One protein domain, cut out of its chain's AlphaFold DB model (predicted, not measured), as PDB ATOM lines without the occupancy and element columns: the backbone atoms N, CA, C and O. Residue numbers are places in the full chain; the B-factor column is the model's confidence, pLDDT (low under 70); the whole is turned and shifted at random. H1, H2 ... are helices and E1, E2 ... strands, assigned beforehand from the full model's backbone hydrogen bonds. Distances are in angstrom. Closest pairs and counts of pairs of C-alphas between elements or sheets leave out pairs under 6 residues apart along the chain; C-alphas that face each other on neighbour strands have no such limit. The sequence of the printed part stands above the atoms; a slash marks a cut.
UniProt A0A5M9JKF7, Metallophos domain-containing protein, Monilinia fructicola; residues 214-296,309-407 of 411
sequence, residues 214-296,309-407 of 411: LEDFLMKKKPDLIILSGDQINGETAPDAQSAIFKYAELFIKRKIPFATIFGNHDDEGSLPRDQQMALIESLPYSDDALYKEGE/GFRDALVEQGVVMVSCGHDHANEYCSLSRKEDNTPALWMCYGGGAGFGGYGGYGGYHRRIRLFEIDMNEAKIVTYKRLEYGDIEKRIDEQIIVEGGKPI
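This is residues 214 to 296 and 309 to 407 of the 411 residues of the protein "Metallophos domain-containing protein" of Monilinia fructicola (UniProt A0A5M9JKF7). Two three-stranded sheets, E6 E7 E8 and E3 E5 E4, stand partly face to face as a sandwich, with H4 over the side of E3 E5 E4 that is turned away from E6 E7 E8. Toward the other end of the longest axis lies a second lobe, in which H2 and H3 run side by side next to the small strand pair E1 E2, while H1 grazes the sheet E6 E7 E8. The 182 printed residues hold four named helices and eight named strands, in the order H1 E1 H2 E2 H3 H4 E3 E4 E5 E6 E7 E8. E6 E7 E8 is antiparallel, E3 E5 E4 mixed and E1 E2 parallel; the class is mixed, helices and strands, with 83 residues, under half, in named elements. The whole is compact, with a radius of gyration of the C-alphas of 17.1 A and spans of 50 by 42 by 32 A.

E6, residues 367 to 374, E7, 379 to 386, and E8, 395 to 402, form a meander, each strand the antiparallel neighbour of the one before. N 370 and O 383 are 2.8 A apart, and N 382 and O 398 2.9 A, within hydrogen-bond range. In the facing sheet, inner strand E5, residues 343 to 349, is parallel to E3, 321 to 324 (N 322 to O 346, 2.8 A), and forms an antiparallel hairpin with E4, 333 to 337 (N 334 to O 347, 2.8 A). The strands of the two sheets stand at 28 degrees; the closest C-alphas of E5 and E8 are Trp 346 and Ile 400, 7.1 A. H4, residues 310 to 316, is over E5 at a height over the sheet of 8.7 A, slantwise at 38 degrees on the local plane. E1, residues 226 to 228, H2, 241 to 253, and E2, 259 to 261, form a strand-helix-strand unit, two parallel neighbour strands with a helix between, its crossover right-handed; N 228 and O 260 are 2.9 A apart. H2 touches H3, residues 274 to 282, with residues 241 to 245 alone, at a shallow tilt of 28 degrees, the same way; the closest C-alphas are Ile 245 and Ile 281, 7.6 A. H1, residues 214 to 221, only grazes E6 E7 E8. O i to N i+4 pairs are within hydrogen-bond range throughout H1, H3 and H4, and in 7 of 9 for H2.

H1 begins at C-alpha 214 (152.161, 156.771, 197.802). E7 is 23.5 A long, E6 22.6 A, E8 19.7 A, E5 18.0 A and H2 17.9 A. E8 ends at C-alpha 402 (138.129, 132.457, 193.063).

The C-alphas farthest apart, Asp 240 and Asp 340, are 50.8 A apart. Residues 297 to 308 are not printed, and C-alphas 296 and 309 are 16.9 A apart. The links E1 to H2, E2 to H3 and E5 to E6 are long. Mean pLDDT of the printed part is 76.2; residues under 70 include 287 to 296, 327 to 333 and 354 to 362.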
ATOM      1  N   LEU A 214     153.287 157.068 196.924       69.12
ATOM      2  CA  LEU A 214     152.161 156.771 197.802       69.12
ATOM      3  C   LEU A 214     151.054 157.824 197.660       69.12
ATOM      4  O   LEU A 214     149.888 157.464 197.577       69.12
ATOM      5  N   GLU A 215     151.391 159.111 197.529       71.12
ATOM      6  CA  GLU A 215     150.381 160.157 197.328       71.12
ATOM      7  C   GLU A 215     149.632 160.021 196.000       71.12
ATOM      8  O   GLU A 215     148.401 160.062 195.992       71.12
ATOM      9  N   ASP A 216     150.359 159.838 194.893       69.94
ATOM     10  CA  ASP A 216     149.774 159.654 193.559       69.94
ATOM     11  C   ASP A 216     148.879 158.408 193.522       69.94
ATOM     12  O   ASP A 216     147.742 158.446 193.046       69.94
ATOM     13  N   PHE A 217     149.356 157.319 194.129       73.75
ATOM     14  CA  PHE A 217     148.599 156.087 194.279       73.75
ATOM     15  C   PHE A 217     147.295 156.297 195.053       73.75
ATOM     16  O   PHE A 217     146.221 155.956 194.551       73.75
ATOM     17  N   LEU A 218     147.370 156.880 196.252       75.06
ATOM     18  CA  LEU A 218     146.198 157.102 197.099       75.06
ATOM     19  C   LEU A 218     145.173 158.012 196.414       75.06
ATOM     20  O   LEU A 218     143.972 157.794 196.550       75.06
ATOM     21  N   MET A 219     145.632 158.991 195.628       71.62
ATOM     22  CA  MET A 219     144.761 159.877 194.853       71.62
ATOM     23  C   MET A 219     144.050 159.158 193.700       71.62
ATOM     24  O   MET A 219     142.856 159.378 193.482       71.62
ATOM     25  N   LYS A 220     144.766 158.306 192.958       72.75
ATOM     26  CA  LYS A 220     144.233 157.622 191.769       72.75
ATOM     27  C   LYS A 220     143.388 156.399 192.103       72.75
ATOM     28  O   LYS A 220     142.407 156.140 191.409       72.75
ATOM     29  N   LYS A 221     143.794 155.617 193.105       75.31
ATOM     30  CA  LYS A 221     143.189 154.312 193.407       75.31
ATOM     31  C   LYS A 221     142.161 154.354 194.521       75.31
ATOM     32  O   LYS A 221     141.218 153.583 194.433       75.31
ATOM     33  N   LYS A 222     142.310 155.265 195.490       80.56
ATOM     34  CA  LYS A 222     141.384 155.424 196.624       80.56
ATOM     35  C   LYS A 222     141.068 154.075 197.301       80.56
ATOM     36  O   LYS A 222     139.922 153.642 197.246       80.56
ATOM     37  N   PRO A 223     142.082 153.382 197.854       83.31
ATOM     38  CA  PRO A 223     141.854 152.104 198.520       83.31
ATOM     39  C   PRO A 223     140.916 152.267 199.721       83.31
ATOM     40  O   PRO A 223     140.960 153.294 200.397       83.31
ATOM     41  N   ASP A 224     140.121 151.233 200.001       83.25
ATOM     42  CA  ASP A 224     139.196 151.210 201.141       83.25
ATOM     43  C   ASP A 224     139.898 150.924 202.483       83.25
ATOM     44  O   ASP A 224     139.378 151.274 203.537       83.25
ATOM     45  N   LEU A 225     141.084 150.301 202.451       80.81
ATOM     46  CA  LEU A 225     141.899 149.961 203.622       80.81
ATOM     47  C   LEU A 225     143.386 149.924 203.251       80.81
ATOM     48  O   LEU A 225     143.758 149.472 202.164       80.81
ATOM     49  N   ILE A 226     144.246 150.353 204.173       82.81
ATOM     50  CA  ILE A 226     145.705 150.255 204.054       82.81
ATOM     51  C   ILE A 226     146.255 149.375 205.174       82.81
ATOM     52  O   ILE A 226     145.914 149.557 206.336       82.81
ATOM     53  N   ILE A 227     147.142 148.442 204.829       80.81
ATOM     54  CA  ILE A 227     147.839 147.591 205.797       80.81
ATOM     55  C   ILE A 227     149.340 147.826 205.647       80.81
ATOM     56  O   ILE A 227     149.906 147.582 204.580       80.81
ATOM     57  N   LEU A 228     149.984 148.299 206.711       78.94
ATOM     58  CA  LEU A 228     151.432 148.467 206.782       78.94
ATOM     59  C   LEU A 228     152.054 147.200 207.369       78.94
ATOM     60  O   LEU A 228     151.745 146.824 208.495       78.94
ATOM     61  N   SER A 229     152.925 146.543 206.604       75.88
ATOM     62  CA  SER A 229     153.419 145.194 206.903       75.88
ATOM     63  C   SER A 229     154.671 145.123 207.794       75.88
ATOM     64  O   SER A 229     155.306 144.069 207.823       75.88
ATOM     65  N   GLY A 230     155.036 146.208 208.485       72.69
ATOM     66  CA  GLY A 230     156.219 146.297 209.354       72.69
ATOM     67  C   GLY A 230     157.388 147.085 208.760       72.69
ATOM     68  O   GLY A 230     157.399 147.368 207.559       72.69
ATOM     69  N   ASP A 231     158.357 147.419 209.618       76.81
ATOM     70  CA  ASP A 231     159.574 148.188 209.320       76.81
ATOM     71  C   ASP A 231     159.269 149.575 208.728       76.81
ATOM     72  O   ASP A 231     159.887 150.044 207.767       76.81
ATOM     73  N   GLN A 232     158.274 150.248 209.311       77.12
ATOM     74  CA  GLN A 232     157.942 151.637 209.009       77.12
ATOM     75  C   GLN A 232     159.019 152.588 209.554       77.12
ATOM     76  O   GLN A 232     159.212 153.680 209.011       77.12
ATOM     77  N   ILE A 233     159.708 152.179 210.621       76.81
ATOM     78  CA  ILE A 233     160.741 152.941 211.316       76.81
ATOM     79  C   ILE A 233     162.041 152.138 211.301       76.81
ATOM     80  O   ILE A 233     162.068 150.952 211.605       76.81
ATOM     81  N   ASN A 234     163.137 152.819 210.973       73.00
ATOM     82  CA  ASN A 234     164.493 152.323 211.176       73.00
ATOM     83  C   ASN A 234     165.184 153.261 212.168       73.00
ATOM     84  O   ASN A 234     165.399 154.433 211.844       73.00
ATOM     85  N   GLY A 235     165.533 152.756 213.355       65.19
ATOM     86  CA  GLY A 235     166.035 153.560 214.474       65.19
ATOM     87  C   GLY A 235     167.232 154.457 214.136       65.19
ATOM     88  O   GLY A 235     167.300 155.588 214.616       65.19
ATOM     89  N   GLU A 236     168.138 154.019 213.255       65.81
ATOM     90  CA  GLU A 236     169.314 154.815 212.866       65.81
ATOM     91  C   GLU A 236     168.961 156.027 211.991       65.81
ATOM     92  O   GLU A 236     169.603 157.075 212.069       65.81
ATOM     93  N   THR A 237     167.942 155.888 211.140       69.50
ATOM     94  CA  THR A 237     167.558 156.913 210.150       69.50
ATOM     95  C   THR A 237     166.303 157.690 210.547       69.50
ATOM     96  O   THR A 237     166.014 158.734 209.963       69.50
ATOM     97  N   ALA A 238     165.598 157.229 211.581       73.44
ATOM     98  CA  ALA A 238     164.438 157.861 212.191       73.44
ATOM     99  C   ALA A 238     164.663 158.024 213.711       73.44
ATOM    100  O   ALA A 238     164.058 157.311 214.513       73.44
ATOM    101  N   PRO A 239     165.513 158.985 214.130       74.25
ATOM    102  CA  PRO A 239     165.879 159.174 215.537       74.25
ATOM    103  C   PRO A 239     164.707 159.630 216.423       74.25
ATOM    104  O   PRO A 239     164.806 159.547 217.645       74.25
ATOM    105  N   ASP A 240     163.606 160.102 215.826       81.44
ATOM    106  CA  ASP A 240     162.326 160.311 216.506       81.44
ATOM    107  C   ASP A 240     161.206 159.510 215.826       81.44
ATOM    108  O   ASP A 240     160.706 159.880 214.758       81.44
ATOM    109  N   ALA A 241     160.806 158.410 216.466       79.38
ATOM    110  CA  ALA A 241     159.793 157.486 215.965       79.38
ATOM    111  C   ALA A 241     158.414 158.154 215.812       79.38
ATOM    112  O   ALA A 241     157.724 157.919 214.824       79.38
ATOM    113  N   GLN A 242     158.027 159.045 216.734       82.12
ATOM    114  CA  GLN A 242     156.745 159.754 216.659       82.12
ATOM    115  C   GLN A 242     156.639 160.604 215.388       82.12
ATOM    116  O   GLN A 242     155.641 160.520 214.675       82.12
ATOM    117  N   SER A 243     157.674 161.390 215.079       79.62
ATOM    118  CA  SER A 243     157.709 162.204 213.859       79.62
ATOM    119  C   SER A 243     157.609 161.338 212.601       79.62
ATOM    120  O   SER A 243     156.924 161.719 211.654       79.62
ATOM    121  N   ALA A 244     158.248 160.164 212.581       79.69
ATOM    122  CA  ALA A 244     158.136 159.226 211.465       79.69
ATOM    123  C   ALA A 244     156.715 158.647 211.328       79.69
ATOM    124  O   ALA A 244     156.180 158.605 210.219       79.69
ATOM    125  N   ILE A 245     156.084 158.273 212.450       77.62
ATOM    126  CA  ILE A 245     154.706 157.761 212.489       77.62
ATOM    127  C   ILE A 245     153.720 158.786 211.942       77.62
ATOM    128  O   ILE A 245     152.914 158.484 211.063       77.62
ATOM    129  N   PHE A 246     153.821 160.021 212.422       83.06
ATOM    130  CA  PHE A 246     152.927 161.098 212.022       83.06
ATOM    131  C   PHE A 246     153.020 161.402 210.528       83.06
ATOM    132  O   PHE A 246     151.989 161.556 209.874       83.06
ATOM    133  N   LYS A 247     154.233 161.383 209.962       81.62
ATOM    134  CA  LYS A 247     154.457 161.610 208.528       81.62
ATOM    135  C   LYS A 247     153.701 160.632 207.638       81.62
ATOM    136  O   LYS A 247     153.046 161.067 206.692       81.62
ATOM    137  N   TYR A 248     153.782 159.325 207.905       80.50
ATOM    138  CA  TYR A 248     153.058 158.364 207.070       80.50
ATOM    139  C   TYR A 248     151.558 158.353 207.392       80.50
ATOM    140  O   TYR A 248     150.749 158.256 206.469       80.50
ATOM    141  N   ALA A 249     151.171 158.484 208.666       79.69
ATOM    142  CA  ALA A 249     149.771 158.410 209.081       79.69
ATOM    143  C   ALA A 249     148.951 159.575 208.513       79.69
ATOM    144  O   ALA A 249     147.810 159.391 208.087       79.69
ATOM    145  N   GLU A 250     149.556 160.762 208.409       83.12
ATOM    146  CA  GLU A 250     148.926 161.940 207.820       83.12
ATOM    147  C   GLU A 250     148.401 161.699 206.401       83.12
ATOM    148  O   GLU A 250     147.341 162.211 206.025       83.12
ATOM    149  N   LEU A 251     149.107 160.884 205.613       78.06
ATOM    150  CA  LEU A 251     148.703 160.558 204.249       78.06
ATOM    151  C   LEU A 251     147.342 159.857 204.213       78.06
ATOM    152  O   LEU A 251     146.542 160.122 203.310       78.06
ATOM    153  N   PHE A 252     147.080 158.990 205.187       80.81
ATOM    154  CA  PHE A 252     145.856 158.198 205.280       80.81
ATOM    155  C   PHE A 252     144.743 159.004 205.951       80.81
ATOM    156  O   PHE A 252     143.631 159.080 205.424       80.81
ATOM    157  N   ILE A 253     145.081 159.717 207.030       80.12
ATOM    158  CA  ILE A 253     144.153 160.523 207.835       80.12
ATOM    159  C   ILE A 253     143.539 161.657 207.020       80.12
ATOM    160  O   ILE A 253     142.315 161.785 206.964       80.12
ATOM    161  N   LYS A 254     144.357 162.421 206.280       78.94
ATOM    162  CA  LYS A 254     143.854 163.487 205.391       78.94
ATOM    163  C   LYS A 254     142.873 162.974 204.339       78.94
ATOM    164  O   LYS A 254     142.039 163.733 203.847       78.94
ATOM    165  N   ARG A 255     142.986 161.698 203.969       78.56
ATOM    166  CA  ARG A 255     142.160 161.049 202.945       78.56
ATOM    167  C   ARG A 255     141.015 160.236 203.538       78.56
ATOM    168  O   ARG A 255     140.203 159.734 202.767       78.56
ATOM    169  N   LYS A 256     140.918 160.166 204.870       82.25
ATOM    170  CA  LYS A 256     139.903 159.398 205.598       82.25
ATOM    171  C   LYS A 256     139.914 157.913 205.224       82.25
ATOM    172  O   LYS A 256     138.859 157.294 205.140       82.25
ATOM    173  N   ILE A 257     141.102 157.373 204.944       77.81
ATOM    174  CA  ILE A 257     141.286 155.960 204.603       77.81
ATOM    175  C   ILE A 257     141.660 155.218 205.889       77.81
ATOM    176  O   ILE A 257     142.683 155.570 206.485       77.81
ATOM    177  N   PRO A 258     140.871 154.216 206.316       77.00
ATOM    178  CA  PRO A 258     141.239 153.346 207.421       77.00
ATOM    179  C   PRO A 258     142.603 152.698 207.194       77.00
ATOM    180  O   PRO A 258     142.921 152.266 206.079       77.00
ATOM    181  N   PHE A 259     143.416 152.610 208.243       77.38
ATOM    182  CA  PHE A 259     144.700 151.926 208.165       77.38
ATOM    183  C   PHE A 259     144.967 151.050 209.386       77.38
ATOM    184  O   PHE A 259     144.518 151.325 210.496       77.38
ATOM    185  N   ALA A 260     145.727 149.985 209.148       73.69
ATOM    186  CA  ALA A 260     146.215 149.058 210.150       73.69
ATOM    187  C   ALA A 260     147.725 148.894 210.011       73.69
ATOM    188  O   ALA A 260     148.279 148.966 208.910       73.69
ATOM    189  N   THR A 261     148.391 148.633 211.128       71.94
ATOM    190  CA  THR A 261     149.832 148.413 211.158       71.94
ATOM    191  C   THR A 261     150.159 147.119 211.885       71.94
ATOM    192  O   THR A 261     149.512 146.756 212.866       71.94
ATOM    193  N   ILE A 262     151.198 146.447 211.410       73.19
ATOM    194  CA  ILE A 262     151.972 145.477 212.181       73.19
ATOM    195  C   ILE A 262     153.415 145.982 212.248       73.19
ATOM    196  O   ILE A 262     153.806 146.808 211.420       73.19
ATOM    197  N   PHE A 263     154.203 145.498 213.207       69.06
ATOM    198  CA  PHE A 263     155.616 145.872 213.316       69.06
ATOM    199  C   PHE A 263     156.540 144.786 212.797       69.06
ATOM    200  O   PHE A 263     156.317 143.596 213.030       69.06
ATOM    201  N   GLY A 264     157.613 145.240 212.170       67.94
ATOM    202  CA  GLY A 264     158.811 144.469 211.913       67.94
ATOM    203  C   GLY A 264     159.814 144.603 213.056       67.94
ATOM    204  O   GLY A 264     159.502 145.085 214.152       67.94
ATOM    205  N   ASN A 265     161.021 144.104 212.815       70.56
ATOM    206  CA  ASN A 265     162.092 144.049 213.805       70.56
ATOM    207  C   ASN A 265     162.782 145.402 214.017       70.56
ATOM    208  O   ASN A 265     163.396 145.576 215.062       70.56
ATOM    209  N   HIS A 266     162.686 146.331 213.061       71.00
ATOM    210  CA  HIS A 266     163.363 147.628 213.151       71.00
ATOM    211  C   HIS A 266     162.563 148.693 213.900       71.00
ATOM    212  O   HIS A 266     163.127 149.691 214.354       71.00
ATOM    213  N   ASP A 267     161.252 148.494 214.045       69.88
ATOM    214  CA  ASP A 267     160.375 149.576 214.476       69.88
ATOM    215  C   ASP A 267     160.691 150.080 215.891       69.88
ATOM    216  O   ASP A 267     160.605 151.279 216.142       69.88
ATOM    217  N   ASP A 268     161.113 149.207 216.812       71.19
ATOM    218  CA  ASP A 268     161.462 149.548 218.198       71.19
ATOM    219  C   ASP A 268     162.953 149.844 218.437       71.19
ATOM    220  O   ASP A 268     163.371 149.999 219.584       71.19
ATOM    221  N   GLU A 269     163.754 149.997 217.377       71.25
ATOM    222  CA  GLU A 269     165.179 150.363 217.475       71.25
ATOM    223  C   GLU A 269     165.409 151.868 217.748       71.25
ATOM    224  O   GLU A 269     166.545 152.303 217.939       71.25
ATOM    225  N   GLY A 270     164.340 152.676 217.744       71.81
ATOM    226  CA  GLY A 270     164.377 154.138 217.859       71.81
ATOM    227  C   GLY A 270     163.993 154.706 219.234       71.81
ATOM    228  O   GLY A 270     164.262 154.134 220.288       71.81
ATOM    229  N   SER A 271     163.359 155.887 219.232       77.56
ATOM    230  CA  SER A 271     163.022 156.642 220.452       77.56
ATOM    231  C   SER A 271     161.795 156.137 221.221       77.56
ATOM    232  O   SER A 271     161.559 156.601 222.338       77.56
ATOM    233  N   LEU A 272     161.011 155.217 220.650       74.38
ATOM    234  CA  LEU A 272     159.789 154.687 221.259       74.38
ATOM    235  C   LEU A 272     159.782 153.153 221.240       74.38
ATOM    236  O   LEU A 272     159.998 152.573 220.178       74.38
ATOM    237  N   PRO A 273     159.468 152.476 222.358       72.25
ATOM    238  CA  PRO A 273     159.249 151.033 222.362       72.25
ATOM    239  C   PRO A 273     157.920 150.660 221.681       72.25
ATOM    240  O   PRO A 273     157.004 151.479 221.568       72.25
ATOM    241  N   ARG A 274     157.808 149.406 221.226       70.69
ATOM    242  CA  ARG A 274     156.697 148.909 220.390       70.69
ATOM    243  C   ARG A 274     155.307 149.113 221.013       70.69
ATOM    244  O   ARG A 274     154.364 149.475 220.317       70.69
ATOM    245  N   ASP A 275     155.180 148.925 222.325       64.75
ATOM    246  CA  ASP A 275     153.930 149.134 223.068       64.75
ATOM    247  C   ASP A 275     153.481 150.604 223.056       64.75
ATOM    248  O   ASP A 275     152.298 150.894 222.884       64.75
ATOM    249  N   GLN A 276     154.426 151.537 223.178       70.00
ATOM    250  CA  GLN A 276     154.159 152.974 223.094       70.00
ATOM    251  C   GLN A 276     153.858 153.420 221.663       70.00
ATOM    252  O   GLN A 276     153.029 154.304 221.462       70.00
ATOM    253  N   GLN A 277     154.484 152.792 220.666       70.94
ATOM    254  CA  GLN A 277     154.140 153.034 219.267       70.94
ATOM    255  C   GLN A 277     152.727 152.551 218.930       70.94
ATOM    256  O   GLN A 277     152.004 153.283 218.263       70.94
ATOM    257  N   MET A 278     152.297 151.381 219.426       70.94
ATOM    258  CA  MET A 278     150.903 150.935 219.254       70.94
ATOM    259  C   MET A 278     149.927 151.899 219.877       70.94
ATOM    260  O   MET A 278     149.021 152.359 219.201       70.94
ATOM    261  N   ALA A 279     150.152 152.234 221.144       69.88
ATOM    262  CA  ALA A 279     149.342 153.199 221.862       69.88
ATOM    263  C   ALA A 279     149.195 154.520 221.091       69.88
ATOM    264  O   ALA A 279     148.104 155.080 221.006       69.88
ATOM    265  N   LEU A 280     150.298 155.007 220.511       75.19
ATOM    266  CA  LEU A 280     150.284 156.192 219.668       75.19
ATOM    267  C   LEU A 280     149.428 155.971 218.419       75.19
ATOM    268  O   LEU A 280     148.548 156.780 218.158       75.19
ATOM    269  N   ILE A 281     149.661 154.895 217.667       74.19
ATOM    270  CA  ILE A 281     148.969 154.611 216.403       74.19
ATOM    271  C   ILE A 281     147.472 154.363 216.618       74.19
ATOM    272  O   ILE A 281     146.662 154.868 215.849       74.19
ATOM    273  N   GLU A 282     147.085 153.641 217.666       71.50
ATOM    274  CA  GLU A 282     145.688 153.410 218.061       71.50
ATOM    275  C   GLU A 282     144.979 154.710 218.459       71.50
ATOM    276  O   GLU A 282     143.776 154.841 218.262       71.50
ATOM    277  N   SER A 283     145.716 155.707 218.962       74.56
ATOM    278  CA  SER A 283     145.148 157.025 219.273       74.56
ATOM    279  C   SER A 283     144.912 157.915 218.044       74.56
ATOM    280  O   SER A 283     144.288 158.971 218.169       74.56
ATOM    281  N   LEU A 284     145.428 157.540 216.866       76.06
ATOM    282  CA  LEU A 284     145.310 158.356 215.659       76.06
ATOM    283  C   LEU A 284     143.948 158.162 214.971       76.06
ATOM    284  O   LEU A 284     143.447 157.038 214.902       76.06
ATOM    285  N   PRO A 285     143.361 159.225 214.385       74.69
ATOM    286  CA  PRO A 285     142.146 159.102 213.584       74.69
ATOM    287  C   PRO A 285     142.292 158.059 212.467       74.69
ATOM    288  O   PRO A 285     143.364 157.914 211.890       74.69
ATOM    289  N   TYR A 286     141.208 157.363 212.120       77.00
ATOM    290  CA  TYR A 286     141.182 156.332 211.063       77.00
ATOM    291  C   TYR A 286     142.137 155.139 211.274       77.00
ATOM    292  O   TYR A 286     142.255 154.296 210.386       77.00
ATOM    293  N   SER A 287     142.781 155.027 212.435       67.69
ATOM    294  CA  SER A 287     143.363 153.769 212.897       67.69
ATOM    295  C   SER A 287     142.214 152.856 213.321       67.69
ATOM    296  O   SER A 287     141.451 153.206 214.221       67.69
ATOM    297  N   ASP A 288     142.012 151.743 212.616       59.81
ATOM    298  CA  ASP A 288     140.876 150.851 212.875       59.81
ATOM    299  C   ASP A 288     141.277 149.770 213.888       59.81
ATOM    300  O   ASP A 288     141.894 148.746 213.566       59.81
ATOM    301  N   ASP A 289     140.960 150.026 215.156       51.88
ATOM    302  CA  ASP A 289     141.174 149.086 216.248       51.88
ATOM    303  C   ASP A 289     140.119 147.968 216.295       51.88
ATOM    304  O   ASP A 289     140.407 146.906 216.858       51.88
ATOM    305  N   ALA A 290     138.966 148.180 215.648       38.94
ATOM    306  CA  ALA A 290     137.821 147.279 215.556       38.94
ATOM    307  C   ALA A 290     137.978 146.189 214.484       38.94
ATOM    308  O   ALA A 290     137.146 145.277 214.404       38.94
ATOM    309  N   LEU A 291     139.052 146.235 213.692       43.97
ATOM    310  CA  LEU A 291     139.468 145.105 212.868       43.97
ATOM    311  C   LEU A 291     139.580 143.850 213.740       43.97
ATOM    312  O   LEU A 291     140.225 143.860 214.789       43.97
ATOM    313  N   TYR A 292     138.949 142.758 213.301       36.88
ATOM    314  CA  TYR A 292     138.984 141.480 214.008       36.88
ATOM    315  C   TYR A 292     140.435 140.998 214.146       36.88
ATOM    316  O   TYR A 292     141.091 140.666 213.156       36.88
ATOM    317  N   LYS A 293     140.929 140.981 215.386       42.47
ATOM    318  CA  LYS A 293     142.267 140.523 215.767       42.47
ATOM    319  C   LYS A 293     142.106 139.297 216.661       42.47
ATOM    320  O   LYS A 293     141.462 139.373 217.704       42.47
ATOM    321  N   GLU A 294     142.706 138.181 216.270       34.47
ATOM    322  CA  GLU A 294     142.723 136.949 217.061       34.47
ATOM    323  C   GLU A 294     144.176 136.539 217.319       34.47
ATOM    324  O   GLU A 294     144.932 136.287 216.382       34.47
ATOM    325  N   GLY A 295     144.586 136.514 218.591       35.59
ATOM    326  CA  GLY A 295     145.933 136.109 219.001       35.59
ATOM    327  C   GLY A 295     146.462 136.863 220.222       35.59
ATOM    328  O   GLY A 295     145.922 137.888 220.629       35.59
ATOM    329  N   GLU A 296     147.542 136.348 220.810       32.59
ATOM    330  CA  GLU A 296     148.260 136.978 221.920       32.59
ATOM    331  C   GLU A 296     149.677 137.364 221.476       32.59
ATOM    332  O   GLU A 296     150.402 136.543 220.910       32.59
ATOM    333  N   GLY A 309     154.101 124.405 212.687       77.62
ATOM    334  CA  GLY A 309     152.812 124.026 212.100       77.62
ATOM    335  C   GLY A 309     151.911 125.225 211.779       77.62
ATOM    336  O   GLY A 309     150.757 125.043 211.406       77.62
ATOM    337  N   PHE A 310     152.422 126.460 211.881       76.31
ATOM    338  CA  PHE A 310     151.639 127.686 211.678       76.31
ATOM    339  C   PHE A 310     150.933 127.737 210.319       76.31
ATOM    340  O   PHE A 310     149.770 128.117 210.231       76.31
ATOM    341  N   ARG A 311     151.607 127.290 209.255       79.25
ATOM    342  CA  ARG A 311     151.016 127.205 207.915       79.25
ATOM    343  C   ARG A 311     149.806 126.266 207.876       79.25
ATOM    344  O   ARG A 311     148.797 126.611 207.270       79.25
ATOM    345  N   ASP A 312     149.909 125.101 208.506       81.12
ATOM    346  CA  ASP A 312     148.826 124.117 208.508       81.12
ATOM    347  C   ASP A 312     147.638 124.636 209.322       81.12
ATOM    348  O   ASP A 312     146.511 124.579 208.839       81.12
ATOM    349  N   ALA A 313     147.899 125.291 210.460       83.94
ATOM    350  CA  ALA A 313     146.868 125.974 211.239       83.94
ATOM    351  C   ALA A 313     146.120 127.042 210.415       83.94
ATOM    352  O   ALA A 313     144.895 127.105 210.463       83.94
ATOM    353  N   LEU A 314     146.821 127.847 209.607       82.44
ATOM    354  CA  LEU A 314     146.182 128.831 208.720       82.44
ATOM    355  C   LEU A 314     145.268 128.162 207.681       82.44
ATOM    356  O   LEU A 314     144.137 128.604 207.474       82.44
ATOM    357  N   VAL A 315     145.736 127.083 207.048       83.81
ATOM    358  CA  VAL A 315     144.941 126.323 206.069       83.81
ATOM    359  C   VAL A 315     143.715 125.688 206.732       83.81
ATOM    360  O   VAL A 315     142.628 125.718 206.155       83.81
ATOM    361  N   GLU A 316     143.863 125.140 207.938       84.88
ATOM    362  CA  GLU A 316     142.772 124.549 208.721       84.88
ATOM    363  C   GLU A 316     141.710 125.579 209.124       84.88
ATOM    364  O   GLU A 316     140.520 125.272 209.069       84.88
ATOM    365  N   GLN A 317     142.114 126.812 209.449       87.50
ATOM    366  CA  GLN A 317     141.196 127.925 209.729       87.50
ATOM    367  C   GLN A 317     140.572 128.541 208.463       87.50
ATOM    368  O   GLN A 317     139.823 129.512 208.544       87.50
ATOM    369  N   GLY A 318     140.855 127.989 207.278       86.12
ATOM    370  CA  GLY A 318     140.280 128.454 206.016       86.12
ATOM    371  C   GLY A 318     140.900 129.747 205.486       86.12
ATOM    372  O   GLY A 318     140.305 130.400 204.627       86.12
ATOM    373  N   VAL A 319     142.091 130.124 205.958       87.50
ATOM    374  CA  VAL A 319     142.820 131.282 205.432       87.50
ATOM    375  C   VAL A 319     143.272 130.980 204.005       87.50
ATOM    376  O   VAL A 319     143.960 129.996 203.743       87.50
ATOM    377  N   VAL A 320     142.881 131.843 203.065       88.38
ATOM    378  CA  VAL A 320     143.141 131.654 201.626       88.38
ATOM    379  C   VAL A 320     144.387 132.387 201.129       88.38
ATOM    380  O   VAL A 320     144.999 131.979 200.139       88.38
ATOM    381  N   MET A 321     144.798 133.445 201.832       87.50
ATOM    382  CA  MET A 321     146.035 134.174 201.572       87.50
ATOM    383  C   MET A 321     146.591 134.824 202.839       87.50
ATOM    384  O   MET A 321     145.840 135.242 203.716       87.50
ATOM    385  N   VAL A 322     147.910 134.973 202.880       84.81
ATOM    386  CA  VAL A 322     148.632 135.833 203.815       84.81
ATOM    387  C   VAL A 322     149.502 136.816 203.038       84.81
ATOM    388  O   VAL A 322     150.040 136.490 201.976       84.81
ATOM    389  N   SER A 323     149.644 138.026 203.573       83.50
ATOM    390  CA  SER A 323     150.574 139.030 203.058       83.50
ATOM    391  C   SER A 323     151.574 139.397 204.144       83.50
ATOM    392  O   SER A 323     151.182 139.594 205.292       83.50
ATOM    393  N   CYS A 324     152.854 139.501 203.793       72.19
ATOM    394  CA  CYS A 324     153.921 139.816 204.742       72.19
ATOM    395  C   CYS A 324     154.960 140.786 204.162       72.19
ATOM    396  O   CYS A 324     155.103 140.929 202.944       72.19
ATOM    397  N   GLY A 325     155.664 141.475 205.063       72.88
ATOM    398  CA  GLY A 325     156.808 142.337 204.763       72.88
ATOM    399  C   GLY A 325     158.137 141.630 205.037       72.88
ATOM    400  O   GLY A 325     158.258 140.428 204.792       72.88
ATOM    401  N   HIS A 326     159.106 142.377 205.573       72.19
ATOM    402  CA  HIS A 326     160.427 141.927 206.042       72.19
ATOM    403  C   HIS A 326     161.403 141.420 204.961       72.19
ATOM    404  O   HIS A 326     162.589 141.707 205.029       72.19
ATOM    405  N   ASP A 327     160.937 140.763 203.896       60.44
ATOM    406  CA  ASP A 327     161.798 140.253 202.811       60.44
ATOM    407  C   ASP A 327     162.129 141.320 201.738       60.44
ATOM    408  O   ASP A 327     162.192 141.059 200.539       60.44
ATOM    409  N   HIS A 328     162.331 142.563 202.177       68.81
ATOM    410  CA  HIS A 328     162.890 143.682 201.407       68.81
ATOM    411  C   HIS A 328     162.340 143.847 199.968       68.81
ATOM    412  O   HIS A 328     161.178 144.190 199.752       68.81
ATOM    413  N   ALA A 329     163.209 143.670 198.963       66.19
ATOM    414  CA  ALA A 329     162.910 143.815 197.542       66.19
ATOM    415  C   ALA A 329     162.145 142.613 196.963       66.19
ATOM    416  O   ALA A 329     161.681 142.682 195.819       66.19
ATOM    417  N   ASN A 330     161.995 141.525 197.723       63.69
ATOM    418  CA  ASN A 330     161.150 140.421 197.314       63.69
ATOM    419  C   ASN A 330     159.686 140.834 197.399       63.69
ATOM    420  O   ASN A 330     159.218 141.551 198.280       63.69
ATOM    421  N   GLU A 331     158.962 140.419 196.380       66.75
ATOM    422  CA  GLU A 331     157.630 140.925 196.094       66.75
ATOM    423  C   GLU A 331     156.754 139.843 195.476       66.75
ATOM    424  O   GLU A 331     155.623 140.125 195.102       66.75
ATOM    425  N   TYR A 332     157.252 138.610 195.366       69.25
ATOM    426  CA  TYR A 332     156.551 137.516 194.712       69.25
ATOM    427  C   TYR A 332     155.366 137.026 195.553       69.25
ATOM    428  O   TYR A 332     155.288 137.244 196.763       69.25
ATOM    429  N   CYS A 333     154.439 136.340 194.890       69.81
ATOM    430  CA  CYS A 333     153.463 135.488 195.554       69.81
ATOM    431  C   CYS A 333     153.855 134.032 195.315       69.81
ATOM    432  O   CYS A 333     154.207 133.665 194.194       69.81
ATOM    433  N   SER A 334     153.777 133.210 196.353       72.56
ATOM    434  CA  SER A 334     154.009 131.772 196.281       72.56
ATOM    435  C   SER A 334     152.764 131.024 196.736       72.56
ATOM    436  O   SER A 334     152.185 131.339 197.778       72.56
ATOM    437  N   LEU A 335     152.342 130.039 195.943       80.38
ATOM    438  CA  LEU A 335     151.214 129.178 196.266       80.38
ATOM    439  C   LEU A 335     151.722 127.903 196.928       80.38
ATOM    440  O   LEU A 335     152.380 127.079 196.288       80.38
ATOM    441  N   SER A 336     151.347 127.698 198.187       81.56
ATOM    442  CA  SER A 336     151.503 126.395 198.827       81.56
ATOM    443  C   SER A 336     150.390 125.438 198.390       81.56
ATOM    444  O   SER A 336     149.277 125.859 198.063       81.56
ATOM    445  N   ARG A 337     150.682 124.136 198.408       80.62
ATOM    446  CA  ARG A 337     149.750 123.071 198.014       80.62
ATOM    447  C   ARG A 337     149.524 122.077 199.146       80.62
ATOM    448  O   ARG A 337     150.334 121.987 200.068       80.62
ATOM    449  N   LYS A 338     148.398 121.371 199.110       79.69
ATOM    450  CA  LYS A 338     148.128 120.226 199.989       79.69
ATOM    451  C   LYS A 338     148.844 118.981 199.457       79.69
ATOM    452  O   LYS A 338     149.400 119.005 198.360       79.69
ATOM    453  N   GLU A 339     148.812 117.890 200.219       79.75
ATOM    454  CA  GLU A 339     149.397 116.601 199.811       79.75
ATOM    455  C   GLU A 339     148.799 116.065 198.500       79.75
ATOM    456  O   GLU A 339     149.502 115.457 197.698       79.75
ATOM    457  N   ASP A 340     147.522 116.357 198.236       85.19
ATOM    458  CA  ASP A 340     146.821 116.015 196.990       85.19
ATOM    459  C   ASP A 340     147.129 116.974 195.822       85.19
ATOM    460  O   ASP A 340     146.460 116.952 194.788       85.19
ATOM    461  N   ASN A 341     148.144 117.828 195.984       77.69
ATOM    462  CA  ASN A 341     148.586 118.845 195.035       77.69
ATOM    463  C   ASN A 341     147.546 119.948 194.746       77.69
ATOM    464  O   ASN A 341     147.757 120.771 193.848       77.69
ATOM    465  N   THR A 342     146.446 120.028 195.500       84.44
ATOM    466  CA  THR A 342     145.486 121.133 195.365       84.44
ATOM    467  C   THR A 342     146.041 122.432 195.968       84.44
ATOM    468  O   THR A 342     146.794 122.387 196.948       84.44
ATOM    469  N   PRO A 343     145.711 123.610 195.397       86.00
ATOM    470  CA  PRO A 343     146.045 124.908 195.987       86.00
ATOM    471  C   PRO A 343     145.582 125.021 197.449       86.00
ATOM    472  O   PRO A 343     144.438 124.689 197.766       86.00
ATOM    473  N   ALA A 344     146.462 125.489 198.339       87.31
ATOM    474  CA  ALA A 344     146.199 125.530 199.779       87.31
ATOM    475  C   ALA A 344     146.192 126.945 200.364       87.31
ATOM    476  O   ALA A 344     145.228 127.321 201.016       87.31
ATOM    477  N   LEU A 345     147.267 127.708 200.163       85.25
ATOM    478  CA  LEU A 345     147.433 129.034 200.761       85.25
ATOM    479  C   LEU A 345     148.415 129.845 199.925       85.25
ATOM    480  O   LEU A 345     149.520 129.362 199.651       85.25
ATOM    481  N   TRP A 346     148.027 131.069 199.572       83.19
ATOM    482  CA  TRP A 346     148.930 132.055 198.985       83.19
ATOM    483  C   TRP A 346     149.711 132.807 200.056       83.19
ATOM    484  O   TRP A 346     149.137 133.261 201.039       83.19
ATOM    485  N   MET A 347     151.006 132.997 199.829       79.12
ATOM    486  CA  MET A 347     151.850 133.903 200.600       79.12
ATOM    487  C   MET A 347     152.418 134.958 199.660       79.12
ATOM    488  O   MET A 347     153.104 134.615 198.698       79.12
ATOM    489  N   CYS A 348     152.103 136.224 199.913       72.38
ATOM    490  CA  CYS A 348     152.482 137.341 199.056       72.38
ATOM    491  C   CYS A 348     153.338 138.358 199.806       72.38
ATOM    492  O   CYS A 348     152.968 138.816 200.885       72.38
ATOM    493  N   TYR A 349     154.440 138.777 199.194       70.81
ATOM    494  CA  TYR A 349     155.249 139.868 199.725       70.81
ATOM    495  C   TYR A 349     154.752 141.230 199.231       70.81
ATOM    496  O   TYR A 349     154.415 141.397 198.052       70.81
ATOM    497  N   GLY A 350     154.715 142.208 200.141       70.88
ATOM    498  CA  GLY A 350     154.269 143.578 199.855       70.88
ATOM    499  C   GLY A 350     155.238 144.393 198.986       70.88
ATOM    500  O   GLY A 350     154.802 145.287 198.257       70.88
ATOM    501  N   GLY A 351     156.529 144.040 199.016       71.75
ATOM    502  CA  GLY A 351     157.623 144.821 198.435       71.75
ATOM    503  C   GLY A 351     158.012 146.046 199.278       71.75
ATOM    504  O   GLY A 351     157.402 146.338 200.305       71.75
ATOM    505  N   GLY A 352     159.035 146.778 198.830       72.56
ATOM    506  CA  GLY A 352     159.551 147.975 199.493       72.56
ATOM    507  C   GLY A 352     158.953 149.271 198.937       72.56
ATOM    508  O   GLY A 352     159.156 149.612 197.767       72.56
ATOM    509  N   ALA A 353     158.256 150.023 199.793       74.44
ATOM    510  CA  ALA A 353     157.669 151.325 199.454       74.44
ATOM    511  C   ALA A 353     158.511 152.531 199.932       74.44
ATOM    512  O   ALA A 353     158.296 153.654 199.468       74.44
ATOM    513  N   GLY A 354     159.471 152.323 200.840       67.25
ATOM    514  CA  GLY A 354     160.336 153.369 201.400       67.25
ATOM    515  C   GLY A 354     161.625 153.600 200.603       67.25
ATOM    516  O   GLY A 354     162.106 152.709 199.907       67.25
ATOM    517  N   PHE A 355     162.206 154.801 200.710       63.28
ATOM    518  CA  PHE A 355     163.536 155.095 200.153       63.28
ATOM    519  C   PHE A 355     164.672 154.530 201.017       63.28
ATOM    520  O   PHE A 355     165.673 154.072 200.473       63.28
ATOM    521  N   GLY A 356     164.512 154.536 202.347       58.06
ATOM    522  CA  GLY A 356     165.552 154.113 203.295       58.06
ATOM    523  C   GLY A 356     165.823 152.604 203.315       58.06
ATOM    524  O   GLY A 356     166.936 152.194 203.622       58.06
ATOM    525  N   GLY A 357     164.843 151.782 202.936       52.91
ATOM    526  CA  GLY A 357     164.969 150.326 202.884       52.91
ATOM    527  C   GLY A 357     164.989 149.817 201.449       52.91
ATOM    528  O   GLY A 357     163.990 149.282 200.993       52.91
ATOM    529  N   TYR A 358     166.119 149.938 200.744       60.88
ATOM    530  CA  TYR A 358     166.382 149.265 199.451       60.88
ATOM    531  C   TYR A 358     165.847 149.932 198.171       60.88
ATOM    532  O   TYR A 358     165.928 149.332 197.096       60.88
ATOM    533  N   GLY A 359     165.388 151.187 198.221       57.50
ATOM    534  CA  GLY A 359     165.139 151.969 197.004       57.50
ATOM    535  C   GLY A 359     166.409 152.061 196.145       57.50
ATOM    536  O   GLY A 359     167.411 152.624 196.576       57.50
ATOM    537  N   GLY A 360     166.395 151.471 194.946       59.69
ATOM    538  CA  GLY A 360     167.553 151.398 194.049       59.69
ATOM    539  C   GLY A 360     168.482 150.190 194.249       59.69
ATOM    540  O   GLY A 360     169.391 149.999 193.436       59.69
ATOM    541  N   TYR A 361     168.259 149.334 195.253       62.75
ATOM    542  CA  TYR A 361     169.046 148.110 195.455       62.75
ATOM    543  C   TYR A 361     168.931 147.192 194.230       62.75
ATOM    544  O   TYR A 361     167.842 146.747 193.882       62.75
ATOM    545  N   GLY A 362     170.038 146.950 193.521       65.00
ATOM    546  CA  GLY A 362     170.023 146.155 192.285       65.00
ATOM    547  C   GLY A 362     169.129 146.725 191.171       65.00
ATOM    548  O   GLY A 362     168.663 145.966 190.327       65.00
ATOM    549  N   GLY A 363     168.851 148.036 191.173       71.56
ATOM    550  CA  GLY A 363     167.906 148.662 190.239       71.56
ATOM    551  C   GLY A 363     166.433 148.524 190.644       71.56
ATOM    552  O   GLY A 363     165.543 148.743 189.825       71.56
ATOM    553  N   TYR A 364     166.153 148.157 191.898       72.31
ATOM    554  CA  TYR A 364     164.793 148.038 192.411       72.31
ATOM    555  C   TYR A 364     164.062 149.385 192.436       72.31
ATOM    556  O   TYR A 364     164.422 150.292 193.187       72.31
ATOM    557  N   HIS A 365     162.988 149.488 191.655       77.25
ATOM    558  CA  HIS A 365     162.009 150.568 191.775       77.25
ATOM    559  C   HIS A 365     160.986 150.239 192.860       77.25
ATOM    560  O   HIS A 365     160.435 149.125 192.866       77.25
ATOM    561  N   ARG A 366     160.726 151.208 193.746       79.12
ATOM    562  CA  ARG A 366     159.754 151.070 194.838       79.12
ATOM    563  C   ARG A 366     158.381 150.724 194.287       79.12
ATOM    564  O   ARG A 366     157.996 151.165 193.197       79.12
ATOM    565  N   ARG A 367     157.645 149.920 195.046       76.50
ATOM    566  CA  ARG A 367     156.342 149.414 194.622       76.50
ATOM    567  C   ARG A 367     155.433 149.115 195.793       76.50
ATOM    568  O   ARG A 367     155.883 148.970 196.921       76.50
ATOM    569  N   ILE A 368     154.150 149.016 195.478       83.06
ATOM    570  CA  ILE A 368     153.099 148.621 196.409       83.06
ATOM    571  C   ILE A 368     152.334 147.463 195.772       83.06
ATOM    572  O   ILE A 368     152.046 147.495 194.568       83.06
ATOM    573  N   ARG A 369     152.014 146.443 196.572       85.50
ATOM    574  CA  ARG A 369     151.104 145.360 196.197       85.50
ATOM    575  C   ARG A 369     149.670 145.724 196.565       85.50
ATOM    576  O   ARG A 369     149.402 146.190 197.665       85.50
ATOM    577  N   LEU A 370     148.759 145.492 195.630       88.44
ATOM    578  CA  LEU A 370     147.330 145.693 195.806       88.44
ATOM    579  C   LEU A 370     146.616 144.350 195.891       88.44
ATOM    580  O   LEU A 370     147.031 143.382 195.246       88.44
ATOM    581  N   PHE A 371     145.515 144.338 196.631       89.06
ATOM    582  CA  PHE A 371     144.547 143.251 196.663       89.06
ATOM    583  C   PHE A 371     143.165 143.841 196.382       89.06
ATOM    584  O   PHE A 371     142.654 144.636 197.164       89.06
ATOM    585  N   GLU A 372     142.586 143.490 195.239       91.81
ATOM    586  CA  GLU A 372     141.191 143.782 194.908       91.81
ATOM    587  C   GLU A 372     140.359 142.581 195.347       91.81
ATOM    588  O   GLU A 372     140.530 141.483 194.812       91.81
ATOM    589  N   ILE A 373     139.511 142.788 196.355       90.25
ATOM    590  CA  ILE A 373     138.682 141.746 196.962       90.25
ATOM    591  C   ILE A 373     137.238 141.971 196.519       90.25
ATOM    592  O   ILE A 373     136.597 142.937 196.931       90.25
ATOM    593  N   ASP A 374     136.726 141.069 195.688       90.06
ATOM    594  CA  ASP A 374     135.318 141.031 195.313       90.06
ATOM    595  C   ASP A 374     134.590 140.017 196.199       90.06
ATOM    596  O   ASP A 374     134.763 138.801 196.074       90.06
ATOM    597  N   MET A 375     133.768 140.531 197.111       88.19
ATOM    598  CA  MET A 375     133.000 139.709 198.047       88.19
ATOM    599  C   MET A 375     131.808 139.002 197.389       88.19
ATOM    600  O   MET A 375     131.349 137.993 197.918       88.19
ATOM    601  N   ASN A 376     131.313 139.493 196.247       88.88
ATOM    602  CA  ASN A 376     130.215 138.854 195.518       88.88
ATOM    603  C   ASN A 376     130.724 137.653 194.716       88.88
ATOM    604  O   ASN A 376     130.087 136.601 194.702       88.88
ATOM    605  N   GLU A 377     131.883 137.798 194.072       90.44
ATOM    606  CA  GLU A 377     132.540 136.717 193.326       90.44
ATOM    607  C   GLU A 377     133.399 135.807 194.224       90.44
ATOM    608  O   GLU A 377     133.898 134.772 193.773       90.44
ATOM    609  N   ALA A 378     133.580 136.188 195.495       92.00
ATOM    610  CA  ALA A 378     134.537 135.584 196.418       92.00
ATOM    611  C   ALA A 378     135.923 135.440 195.761       92.00
ATOM    612  O   ALA A 378     136.525 134.359 195.730       92.00
ATOM    613  N   LYS A 379     136.392 136.541 195.172       92.94
ATOM    614  CA  LYS A 379     137.557 136.591 194.292       92.94
ATOM    615  C   LYS A 379     138.572 137.598 194.798       92.94
ATOM    616  O   LYS A 379     138.209 138.689 195.225       92.94
ATOM    617  N   ILE A 380     139.850 137.243 194.706       91.94
ATOM    618  CA  ILE A 380     140.949 138.151 195.034       91.94
ATOM    619  C   ILE A 380     141.895 138.248 193.847       91.94
ATOM    620  O   ILE A 380     142.465 137.246 193.401       91.94
ATOM    621  N   VAL A 381     142.082 139.473 193.362       91.19
ATOM    622  CA  VAL A 381     143.073 139.822 192.342       91.19
ATOM    623  C   VAL A 381     144.203 140.586 193.009       91.19
ATOM    624  O   VAL A 381     143.963 141.531 193.755       91.19
ATOM    625  N   THR A 382     145.446 140.206 192.730       86.38
ATOM    626  CA  THR A 382     146.616 140.939 193.214       86.38
ATOM    627  C   THR A 382     147.513 141.371 192.071       86.38
ATOM    628  O   THR A 382     147.680 140.659 191.084       86.38
ATOM    629  N   TYR A 383     148.090 142.557 192.206       87.25
ATOM    630  CA  TYR A 383     149.038 143.132 191.260       87.25
ATOM    631  C   TYR A 383     149.926 144.143 191.975       87.25
ATOM    632  O   TYR A 383     149.686 144.508 193.127       87.25
ATOM    633  N   LYS A 384     150.949 144.629 191.275       84.31
ATOM    634  CA  LYS A 384     151.857 145.662 191.778       84.31
ATOM    635  C   LYS A 384     151.738 146.956 190.983       84.31
ATOM    636  O   LYS A 384     151.329 146.969 189.813       84.31
ATOM    637  N   ARG A 385     152.134 148.049 191.631       82.88
ATOM    638  CA  ARG A 385     152.327 149.375 191.031       82.88
ATOM    639  C   ARG A 385     153.717 149.897 191.345       82.88
ATOM    640  O   ARG A 385     154.152 149.784 192.485       82.88
ATOM    641  N   LEU A 386     154.384 150.450 190.335       80.00
ATOM    642  CA  LEU A 386     155.738 150.996 190.432       80.00
ATOM    643  C   LEU A 386     155.708 152.512 190.621       80.00
ATOM    644  O   LEU A 386     154.794 153.181 190.148       80.00
ATOM    645  N   GLU A 387     156.751 153.049 191.251       75.88
ATOM    646  CA  GLU A 387     156.963 154.501 191.360       75.88
ATOM    647  C   GLU A 387     157.433 155.169 190.065       75.88
ATOM    648  O   GLU A 387     157.306 156.379 189.906       75.88
ATOM    649  N   TYR A 388     158.048 154.397 189.170       76.69
ATOM    650  CA  TYR A 388     158.787 154.909 188.024       76.69
ATOM    651  C   TYR A 388     158.666 153.951 186.838       76.69
ATOM    652  O   TYR A 388     158.537 152.738 187.015       76.69
ATOM    653  N   GLY A 389     158.712 154.504 185.625       82.88
ATOM    654  CA  GLY A 389     158.468 153.771 184.385       82.88
ATOM    655  C   GLY A 389     156.971 153.628 184.110       82.88
ATOM    656  O   GLY A 389     156.260 154.625 184.001       82.88
ATOM    657  N   ASP A 390     156.487 152.389 184.016       80.44
ATOM    658  CA  ASP A 390     155.092 152.068 183.684       80.44
ATOM    659  C   ASP A 390     154.144 152.230 184.893       80.44
ATOM    660  O   ASP A 390     153.498 151.277 185.335       80.44
ATOM    661  N   ILE A 391     154.035 153.447 185.435       80.56
ATOM    662  CA  ILE A 391     153.285 153.741 186.674       80.56
ATOM    663  C   ILE A 391     151.786 153.392 186.602       80.56
ATOM    664  O   ILE A 391     151.162 153.101 187.619       80.56
ATOM    665  N   GLU A 392     151.193 153.356 185.406       81.44
ATOM    666  CA  GLU A 392     149.773 153.016 185.226       81.44
ATOM    667  C   GLU A 392     149.517 151.513 185.045       81.44
ATOM    668  O   GLU A 392     148.373 151.059 185.158       81.44
ATOM    669  N   LYS A 393     150.556 150.710 184.796       84.50
ATOM    670  CA  LYS A 393     150.416 149.295 184.443       84.50
ATOM    671  C   LYS A 393     150.208 148.418 185.678       84.50
ATOM    672  O   LYS A 393     150.886 148.573 186.691       84.50
ATOM    673  N   ARG A 394     149.274 147.460 185.585       86.44
ATOM    674  CA  ARG A 394     149.153 146.335 186.534       86.44
ATOM    675  C   ARG A 394     150.269 145.344 186.242       86.44
ATOM    676  O   ARG A 394     150.234 144.644 185.237       86.44
ATOM    677  N   ILE A 395     151.298 145.376 187.085       85.19
ATOM    678  CA  ILE A 395     152.453 144.487 186.981       85.19
ATOM    679  C   ILE A 395     152.127 143.188 187.710       85.19
ATOM    680  O   ILE A 395     151.688 143.229 188.861       85.19
ATOM    681  N   ASP A 396     152.360 142.066 187.030       84.31
ATOM    682  CA  ASP A 396     152.140 140.701 187.518       84.31
ATOM    683  C   ASP A 396     150.761 140.514 188.157       84.31
ATOM    684  O   ASP A 396     150.624 139.986 189.264       84.31
ATOM    685  N   GLU A 397     149.745 141.015 187.446       89.19
ATOM    686  CA  GLU A 397     148.350 140.790 187.794       89.19
ATOM    687  C   GLU A 397     148.028 139.300 187.743       89.19
ATOM    688  O   GLU A 397     148.303 138.619 186.756       89.19
ATOM    689  N   GLN A 398     147.427 138.808 188.819       87.69
ATOM    690  CA  GLN A 398     146.992 137.426 188.930       87.69
ATOM    691  C   GLN A 398     145.772 137.318 189.842       87.69
ATOM    692  O   GLN A 398     145.656 138.015 190.853       87.69
ATOM    693  N   ILE A 399     144.868 136.415 189.475       91.25
ATOM    694  CA  ILE A 399     143.757 135.994 190.325       91.25
ATOM    695  C   ILE A 399     144.305 134.898 191.240       91.25
ATOM    696  O   ILE A 399     144.771 133.869 190.756       91.25
ATOM    697  N   ILE A 400     144.283 135.139 192.549       88.38
ATOM    698  CA  ILE A 400     144.839 134.221 193.556       88.38
ATOM    699  C   ILE A 400     143.747 133.457 194.308       88.38
ATOM    700  O   ILE A 400     143.988 132.361 194.814       88.38
ATOM    701  N   VAL A 401     142.526 133.992 194.334       92.25
ATOM    702  CA  VAL A 401     141.353 133.350 194.938       92.25
ATOM    703  C   VAL A 401     140.167 133.511 194.000       92.25
ATOM    704  O   VAL A 401     139.970 134.595 193.456       92.25
ATOM    705  N   GLU A 402     139.379 132.453 193.828       93.06
ATOM    706  CA  GLU A 402     138.129 132.457 193.063       93.06
ATOM    707  C   GLU A 402     137.114 131.516 193.723       93.06
ATOM    708  O   GLU A 402     137.470 130.420 194.171       93.06
ATOM    709  N   GLY A 403     135.854 131.951 193.846       92.56
ATOM    710  CA  GLY A 403     134.819 131.174 194.533       92.56
ATOM    711  C   GLY A 403     135.173 130.844 195.991       92.56
ATOM    712  O   GLY A 403     134.810 129.778 196.492       92.56
ATOM    713  N   GLY A 404     135.941 131.717 196.649       89.31
ATOM    714  CA  GLY A 404     136.400 131.557 198.029       89.31
ATOM    715  C   GLY A 404     137.504 130.515 198.214       89.31
ATOM    716  O   GLY A 404     137.766 130.111 199.344       89.31
ATOM    717  N   LYS A 405     138.143 130.047 197.135       92.25
ATOM    718  CA  LYS A 405     139.217 129.044 197.190       92.25
ATOM    719  C   LYS A 405     140.501 129.571 196.553       92.25
ATOM    720  O   LYS A 405     140.419 130.257 195.533       92.25
ATOM    721  N   PRO A 406     141.682 129.228 197.094       90.56
ATOM    722  CA  PRO A 406     142.943 129.508 196.424       90.56
ATOM    723  C   PRO A 406     142.959 128.848 195.043       90.56
ATOM    724  O   PRO A 406     142.596 127.679 194.902       90.56
ATOM    725  N   ILE A 407     143.408 129.585 194.036       90.06
ATOM    726  CA  ILE A 407     143.648 129.065 192.688       90.06
ATOM    727  C   ILE A 407     145.088 129.347 192.279       90.06
ATOM    728  O   ILE A 407     145.736 130.231 192.829       90.06
TER     729      ILE A 407